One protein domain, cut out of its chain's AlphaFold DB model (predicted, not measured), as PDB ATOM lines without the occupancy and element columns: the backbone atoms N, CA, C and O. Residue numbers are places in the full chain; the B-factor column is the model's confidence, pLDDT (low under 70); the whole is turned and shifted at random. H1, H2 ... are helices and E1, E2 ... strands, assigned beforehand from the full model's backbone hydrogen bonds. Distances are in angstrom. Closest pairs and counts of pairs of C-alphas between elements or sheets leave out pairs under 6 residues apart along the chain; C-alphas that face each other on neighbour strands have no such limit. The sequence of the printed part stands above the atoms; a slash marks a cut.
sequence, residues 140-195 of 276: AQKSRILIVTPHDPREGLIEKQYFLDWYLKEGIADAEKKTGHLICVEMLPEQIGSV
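What this domain is: This is residues 140 to 195 of the 276 residues of an uncharacterized protein of Legionella fallonii LLAP-10 (UniProt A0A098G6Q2). Two parallel strands, E1 and E2, make a narrow ribbon, with one helix, H1, packed on one face and running back against the strands' direction. A short helix, H2, lies beyond the ends of the strands, at one end of the elongated outline. The printed part has 56 residues, with E1, H1, E2 and H2 in that order along the chain, and the two-stranded sheet, order E1, E2, is all parallel. The class is mixed, helices and strands, with 26 residues, under half, in named elements. The whole is only just compact, close to loose, with a radius of gyration of the C-alphas of 12.0 A, and it spans 37 by 22 by 16 A.

How they stand to each other: E1, residues 145 to 149, and E2, residues 182 to 186, are parallel neighbours at 21 degrees. Between them N 147 and O 183 are 2.9 A apart and N 185 and O 147 are 2.8 A apart, both within hydrogen-bond range. With H1, residues 158 to 169, they form a strand-helix-strand unit, two parallel neighbour strands with a helix between them in the chain, whose crossover is right-handed. The closest C-alphas of H1 and E1 are those of Lys 160 and Ile 147, 7.4 A apart. Those of H1 and E2 are Phe 163 and Leu 182, also 7.4 A apart. H2, residues 189 to 192, comes closest to E1 at the C-alphas of Ile 192 and Val 148, 7.6 A apart. H1 and H2 are apart. Each O i to N i+4 pair in H1 is within hydrogen-bond range; H2 is too short for such a pair.

Where its parts are: E1 begins at C-alpha 145 (23.501, -45.112, -6.930) and is 13.0 A long; E2 is 13.4 A. H1 is 16.5 A long and begins at C-alpha 158 (23.410, -58.693, -4.936). H2 ends at C-alpha 192 (37.235, -50.072, -14.299).

The domain as a whole: The two C-alphas farthest apart, those of Gly 171 and Glu 190, are 36.7 A apart. The printed part has no cut. The link from H1 to E2, residues 170 to 181, is long. The pLDDT is under 70 at residues 151 to 155, 178 to 179 and 193.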
ATOM      1  N   ALA A 140      17.586 -40.857   0.474       88.56
ATOM      2  CA  ALA A 140      17.401 -41.715  -0.696       88.56
ATOM      3  C   ALA A 140      16.779 -40.970  -1.891       88.56
ATOM      4  O   ALA A 140      17.255 -41.092  -3.014       88.56
ATOM      5  N   GLN A 141      15.801 -40.092  -1.651       89.12
ATOM      6  CA  GLN A 141      15.129 -39.305  -2.695       89.12
ATOM      7  C   GLN A 141      16.076 -38.337  -3.430       89.12
ATOM      8  O   GLN A 141      15.804 -37.930  -4.560       89.12
ATOM      9  N   LYS A 142      17.185 -37.947  -2.791       88.56
ATOM     10  CA  LYS A 142      18.211 -37.047  -3.345       88.56
ATOM     11  C   LYS A 142      19.493 -37.776  -3.740       88.56
ATOM     12  O   LYS A 142      20.394 -37.154  -4.297       88.56
ATOM     13  N   SER A 143      19.579 -39.069  -3.454       88.56
ATOM     14  CA  SER A 143      20.726 -39.899  -3.780       88.56
ATOM     15  C   SER A 143      20.507 -40.615  -5.109       88.56
ATOM     16  O   SER A 143      19.382 -40.839  -5.558       88.56
ATOM     17  N   ARG A 144      21.619 -40.923  -5.770       88.25
ATOM     18  CA  ARG A 144      21.687 -41.753  -6.968       88.25
ATOM     19  C   ARG A 144      22.803 -42.761  -6.750       88.25
ATOM     20  O   ARG A 144      23.872 -42.378  -6.284       88.25
ATOM     21  N   ILE A 145      22.535 -44.024  -7.055       89.62
ATOM     22  CA  ILE A 145      23.501 -45.112  -6.930       89.62
ATOM     23  C   ILE A 145      23.916 -45.533  -8.333       89.62
ATOM     24  O   ILE A 145      23.071 -45.817  -9.183       89.62
ATOM     25  N   LEU A 146      25.226 -45.573  -8.542       88.44
ATOM     26  CA  LEU A 146      25.852 -46.072  -9.753       88.44
ATOM     27  C   LEU A 146      26.578 -47.374  -9.410       88.44
ATOM     28  O   LEU A 146      27.447 -47.370  -8.541       88.44
ATOM     29  N   ILE A 147      26.226 -48.472 -10.074       87.12
ATOM     30  CA  ILE A 147      26.913 -49.762  -9.936       87.12
ATOM     31  C   ILE A 147      27.721 -49.988 -11.207       87.12
ATOM     32  O   ILE A 147      27.139 -50.088 -12.280       87.12
ATOM     33  N   VAL A 148      29.045 -50.066 -11.098       85.06
ATOM     34  CA  VAL A 148      29.941 -50.252 -12.250       85.06
ATOM     35  C   VAL A 148      30.389 -51.711 -12.319       85.06
ATOM     36  O   VAL A 148      30.890 -52.237 -11.325       85.06
ATOM     37  N   THR A 149      30.222 -52.369 -13.469       81.81
ATOM     38  CA  THR A 149      30.523 -53.801 -13.642       81.81
ATOM     39  C   THR A 149      31.294 -54.119 -14.931       81.81
ATOM     40  O   THR A 149      31.050 -53.468 -15.943       81.81
ATOM     41  N   PRO A 150      32.194 -55.131 -14.917       71.25
ATOM     42  CA  PRO A 150      33.113 -55.446 -16.024       71.25
ATOM     43  C   PRO A 150      32.467 -55.967 -17.315       71.25
ATOM     44  O   PRO A 150      33.075 -55.879 -18.371       71.25
ATOM     45  N   HIS A 151      31.276 -56.553 -17.220       65.88
ATOM     46  CA  HIS A 151      30.485 -57.074 -18.339       65.88
ATOM     47  C   HIS A 151      29.017 -57.122 -17.932       65.88
ATOM     48  O   HIS A 151      28.806 -57.271 -16.725       65.88
ATOM     49  N   ASP A 152      28.100 -57.004 -18.910       53.72
ATOM     50  CA  ASP A 152      26.622 -57.113 -18.887       53.72
ATOM     51  C   ASP A 152      25.984 -56.996 -17.491       53.72
ATOM     52  O   ASP A 152      26.313 -57.801 -16.617       53.72
ATOM     53  N   PRO A 153      25.005 -56.098 -17.240       55.34
ATOM     54  CA  PRO A 153      24.365 -56.004 -15.928       55.34
ATOM     55  C   PRO A 153      23.859 -57.384 -15.499       55.34
ATOM     56  O   PRO A 153      22.856 -57.870 -16.021       55.34
ATOM     57  N   ARG A 154      24.582 -58.041 -14.576       58.66
ATOM     58  CA  ARG A 154      24.288 -59.439 -14.260       58.66
ATOM     59  C   ARG A 154      22.891 -59.469 -13.662       58.66
ATOM     60  O   ARG A 154      22.629 -58.823 -12.640       58.66
ATOM     61  N   GLU A 155      21.976 -60.183 -14.306       59.69
ATOM     62  CA  GLU A 155      20.673 -60.433 -13.709       59.69
ATOM     63  C   GLU A 155      20.911 -61.061 -12.327       59.69
ATOM     64  O   GLU A 155      21.600 -62.071 -12.197       59.69
ATOM     65  N   GLY A 156      20.428 -60.397 -11.273       70.94
ATOM     66  CA  GLY A 156      20.632 -60.852  -9.898       70.94
ATOM     67  C   GLY A 156      21.913 -60.384  -9.190       70.94
ATOM     68  O   GLY A 156      22.261 -60.993  -8.183       70.94
ATOM     69  N   LEU A 157      22.591 -59.303  -9.614       84.94
ATOM     70  CA  LEU A 157      23.628 -58.664  -8.773       84.94
ATOM     71  C   LEU A 157      23.101 -58.387  -7.357       84.94
ATOM     72  O   LEU A 157      22.045 -57.770  -7.189       84.94
ATOM     73  N   ILE A 158      23.838 -58.822  -6.336       88.00
ATOM     74  CA  ILE A 158      23.410 -58.693  -4.936       88.00
ATOM     75  C   ILE A 158      23.441 -57.232  -4.473       88.00
ATOM     76  O   ILE A 158      22.584 -56.812  -3.702       88.00
ATOM     77  N   GLU A 159      24.359 -56.427  -5.012       88.50
ATOM     78  CA  GLU A 159      24.452 -54.983  -4.790       88.50
ATOM     79  C   GLU A 159      23.207 -54.285  -5.342       88.50
ATOM     80  O   GLU A 159      22.594 -53.455  -4.670       88.50
ATOM     81  N   LYS A 160      22.795 -54.661  -6.559       88.94
ATOM     82  CA  LYS A 160      21.583 -54.140  -7.192       88.94
ATOM     83  C   LYS A 160      20.356 -54.477  -6.348       88.94
ATOM     84  O   LYS A 160      19.570 -53.583  -6.057       88.94
ATOM     85  N   GLN A 161      20.210 -55.738  -5.937       89.94
ATOM     86  CA  GLN A 161      19.105 -56.178  -5.078       89.94
ATOM     87  C   GLN A 161      19.067 -55.394  -3.759       89.94
ATOM     88  O   GLN A 161      18.029 -54.841  -3.410       89.94
ATOM     89  N   TYR A 162      20.216 -55.240  -3.092       92.94
ATOM     90  CA  TYR A 162      20.331 -54.461  -1.860       92.94
ATOM     91  C   TYR A 162      19.840 -53.013  -2.026       92.94
ATOM     92  O   TYR A 162      19.055 -52.522  -1.214       92.94
ATOM     93  N   PHE A 163      20.279 -52.314  -3.079       92.31
ATOM     94  CA  PHE A 163      19.885 -50.919  -3.282       92.31
ATOM     95  C   PHE A 163      18.443 -50.765  -3.772       92.31
ATOM     96  O   PHE A 163      17.800 -49.779  -3.414       92.31
ATOM     97  N   LEU A 164      17.912 -51.723  -4.538       90.38
ATOM     98  CA  LEU A 164      16.483 -51.762  -4.863       90.38
ATOM     99  C   LEU A 164      15.636 -51.874  -3.589       90.38
ATOM    100  O   LEU A 164      14.697 -51.098  -3.424       90.38
ATOM    101  N   ASP A 165      16.010 -52.760  -2.663       91.44
ATOM    102  CA  ASP A 165      15.314 -52.928  -1.383       91.44
ATOM    103  C   ASP A 165      15.430 -51.682  -0.495       91.44
ATOM    104  O   ASP A 165      14.446 -51.251   0.116       91.44
ATOM    105  N   TRP A 166      16.614 -51.061  -0.445       91.75
ATOM    106  CA  TRP A 166      16.816 -49.802   0.276       91.75
ATOM    107  C   TRP A 166      15.910 -48.695  -0.269       91.75
ATOM    108  O   TRP A 166      15.208 -48.041   0.500       91.75
ATOM    109  N   TYR A 167      15.858 -48.522  -1.589       92.94
ATOM    110  CA  TYR A 167      14.990 -47.531  -2.216       92.94
ATOM    111  C   TYR A 167      13.504 -47.831  -2.025       92.94
ATOM    112  O   TYR A 167      12.731 -46.913  -1.744       92.94
ATOM    113  N   LEU A 168      13.100 -49.099  -2.115       90.81
ATOM    114  CA  LEU A 168      11.722 -49.514  -1.878       90.81
ATOM    115  C   LEU A 168      11.274 -49.171  -0.452       90.81
ATOM    116  O   LEU A 168      10.189 -48.617  -0.270       90.81
ATOM    117  N   LYS A 169      12.125 -49.432   0.550       88.81
ATOM    118  CA  LYS A 169      11.872 -49.071   1.953       88.81
ATOM    119  C   LYS A 169      11.658 -47.564   2.143       88.81
ATOM    120  O   LYS A 169      10.855 -47.164   2.980       88.81
ATOM    121  N   GLU A 170      12.338 -46.747   1.347       89.81
ATOM    122  CA  GLU A 170      12.245 -45.280   1.359       89.81
ATOM    123  C   GLU A 170      11.130 -44.732   0.436       89.81
ATOM    124  O   GLU A 170      11.029 -43.520   0.219       89.81
ATOM    125  N   GLY A 171      10.275 -45.612  -0.106       89.00
ATOM    126  CA  GLY A 171       9.099 -45.262  -0.910       89.00
ATOM    127  C   GLY A 171       9.348 -45.117  -2.416       89.00
ATOM    128  O   GLY A 171       8.500 -44.571  -3.122       89.00
ATOM    129  N   ILE A 172      10.485 -45.592  -2.932       90.12
ATOM    130  CA  ILE A 172      10.891 -45.465  -4.342       90.12
ATOM    131  C   ILE A 172      10.829 -46.843  -5.024       90.12
ATOM    132  O   ILE A 172      11.833 -47.536  -5.162       90.12
ATOM    133  N   ALA A 173       9.631 -47.248  -5.460       82.56
ATOM    134  CA  ALA A 173       9.380 -48.594  -5.997       82.56
ATOM    135  C   ALA A 173      10.004 -48.866  -7.385       82.56
ATOM    136  O   ALA A 173      10.387 -49.993  -7.675       82.56
ATOM    137  N   ASP A 174      10.149 -47.839  -8.230       80.56
ATOM    138  CA  ASP A 174      10.702 -47.950  -9.591       80.56
ATOM    139  C   ASP A 174      12.096 -47.292  -9.689       80.56
ATOM    140  O   ASP A 174      12.367 -46.468 -10.575       80.56
ATOM    141  N   ALA A 175      12.979 -47.618  -8.735       83.19
ATOM    142  CA  ALA A 175      14.308 -47.013  -8.598       83.19
ATOM    143  C   ALA A 175      15.185 -47.166  -9.855       83.19
ATOM    144  O   ALA A 175      15.897 -46.235 -10.219       83.19
ATOM    145  N   GLU A 176      15.098 -48.302 -10.549       79.81
ATOM    146  CA  GLU A 176      15.871 -48.565 -11.771       79.81
ATOM    147  C   GLU A 176      15.194 -48.002 -13.032       79.81
ATOM    148  O   GLU A 176      15.791 -47.226 -13.768       79.81
ATOM    149  N   LYS A 177      13.932 -48.371 -13.296       70.81
ATOM    150  CA  LYS A 177      13.330 -48.207 -14.634       70.81
ATOM    151  C   LYS A 177      12.754 -46.826 -14.938       70.81
ATOM    152  O   LYS A 177      12.762 -46.438 -16.097       70.81
ATOM    153  N   LYS A 178      12.183 -46.131 -13.944       65.62
ATOM    154  CA  LYS A 178      11.442 -44.867 -14.171       65.62
ATOM    155  C   LYS A 178      12.084 -43.651 -13.535       65.62
ATOM    156  O   LYS A 178      11.843 -42.525 -13.947       65.62
ATOM    157  N   THR A 179      12.811 -43.860 -12.445       67.75
ATOM    158  CA  THR A 179      13.290 -42.746 -11.623       67.75
ATOM    159  C   THR A 179      14.802 -42.547 -11.725       67.75
ATOM    160  O   THR A 179      15.312 -41.539 -11.227       67.75
ATOM    161  N   GLY A 180      15.510 -43.495 -12.358       76.50
ATOM    162  CA  GLY A 180      16.958 -43.464 -12.556       76.50
ATOM    163  C   GLY A 180      17.743 -43.316 -11.251       76.50
ATOM    164  O   GLY A 180      18.810 -42.709 -11.256       76.50
ATOM    165  N   HIS A 181      17.191 -43.781 -10.122       86.94
ATOM    166  CA  HIS A 181      17.842 -43.753  -8.808       86.94
ATOM    167  C   HIS A 181      18.943 -44.801  -8.671       86.94
ATOM    168  O   HIS A 181      19.888 -44.600  -7.904       86.94
ATOM    169  N   LEU A 182      18.826 -45.888  -9.427       87.88
ATOM    170  CA  LEU A 182      19.807 -46.950  -9.518       87.88
ATOM    171  C   LEU A 182      20.169 -47.170 -10.984       87.88
ATOM    172  O   LEU A 182      19.295 -47.475 -11.791       87.88
ATOM    173  N   ILE A 183      21.446 -47.008 -11.315       85.44
ATOM    174  CA  ILE A 183      21.960 -47.157 -12.676       85.44
ATOM    175  C   ILE A 183      23.112 -48.158 -12.637       85.44
ATOM    176  O   ILE A 183      24.093 -47.952 -11.922       85.44
ATOM    177  N   CYS A 184      22.995 -49.236 -13.408       82.31
ATOM    178  CA  CYS A 184      24.099 -50.158 -13.650       82.31
ATOM    179  C   CYS A 184      24.846 -49.724 -14.912       82.31
ATOM    180  O   CYS A 184      24.227 -49.470 -15.945       82.31
ATOM    181  N   VAL A 185      26.167 -49.632 -14.819       79.38
ATOM    182  CA  VAL A 185      27.053 -49.207 -15.900       79.38
ATOM    183  C   VAL A 185      28.024 -50.323 -16.194       79.38
ATOM    184  O   VAL A 185      28.782 -50.748 -15.325       79.38
ATOM    185  N   GLU A 186      28.019 -50.766 -17.438       75.94
ATOM    186  CA  GLU A 186      29.034 -51.673 -17.938       75.94
ATOM    187  C   GLU A 186      30.278 -50.891 -18.366       75.94
ATOM    188  O   GLU A 186      30.185 -49.851 -19.025       75.94
ATOM    189  N   MET A 187      31.449 -51.385 -17.977       77.75
ATOM    190  CA  MET A 187      32.751 -50.854 -18.371       77.75
ATOM    191  C   MET A 187      33.719 -52.011 -18.559       77.75
ATOM    192  O   MET A 187      33.653 -52.966 -17.801       77.75
ATOM    193  N   LEU A 188      34.656 -51.919 -19.502       73.56
ATOM    194  CA  LEU A 188      35.681 -52.956 -19.650       73.56
ATOM    195  C   LEU A 188      36.550 -53.051 -18.379       73.56
ATOM    196  O   LEU A 188      36.777 -52.024 -17.731       73.56
ATOM    197  N   PRO A 189      37.086 -54.231 -18.015       73.19
ATOM    198  CA  PRO A 189      37.939 -54.388 -16.831       73.19
ATOM    199  C   PRO A 189      39.093 -53.373 -16.750       73.19
ATOM    200  O   PRO A 189      39.353 -52.806 -15.686       73.19
ATOM    201  N   GLU A 190      39.741 -53.081 -17.877       71.69
ATOM    202  CA  GLU A 190      40.832 -52.106 -17.991       71.69
ATOM    203  C   GLU A 190      40.354 -50.673 -17.709       71.69
ATOM    204  O   GLU A 190      41.079 -49.853 -17.135       71.69
ATOM    205  N   GLN A 191      39.110 -50.372 -18.083       71.88
ATOM    206  CA  GLN A 191      38.473 -49.084 -17.818       71.88
ATOM    207  C   GLN A 191      38.052 -48.971 -16.354       71.88
ATOM    208  O   GLN A 191      38.228 -47.912 -15.766       71.88
ATOM    209  N   ILE A 192      37.572 -50.052 -15.732       73.38
ATOM    210  CA  ILE A 192      37.235 -50.072 -14.299       73.38
ATOM    211  C   ILE A 192      38.471 -49.804 -13.448       73.38
ATOM    212  O   ILE A 192      38.408 -49.013 -12.512       73.38
ATOM    213  N   GLY A 193      39.611 -50.411 -13.792       67.44
ATOM    214  CA  GLY A 193      40.866 -50.194 -13.067       67.44
ATOM    215  C   GLY A 193      41.399 -48.758 -13.145       67.44
ATOM    216  O   GLY A 193      42.224 -48.372 -12.322       67.44
ATOM    217  N   SER A 194      40.928 -47.964 -14.111       77.19
ATOM    218  CA  SER A 194      41.377 -46.588 -14.364       77.19
ATOM    219  C   SER A 194      40.268 -45.538 -14.224       77.19
ATOM    220  O   SER A 194      40.515 -44.351 -14.454       77.19
ATOM    221  N   VAL A 195      39.050 -45.940 -13.835       78.56
ATOM    222  CA  VAL A 195      37.907 -45.030 -13.760       78.56
ATOM    223  C   VAL A 195      38.060 -44.078 -12.580       78.56
ATOM    224  O   VAL A 195      38.251 -44.484 -11.435       78.56
TER     225      VAL A 195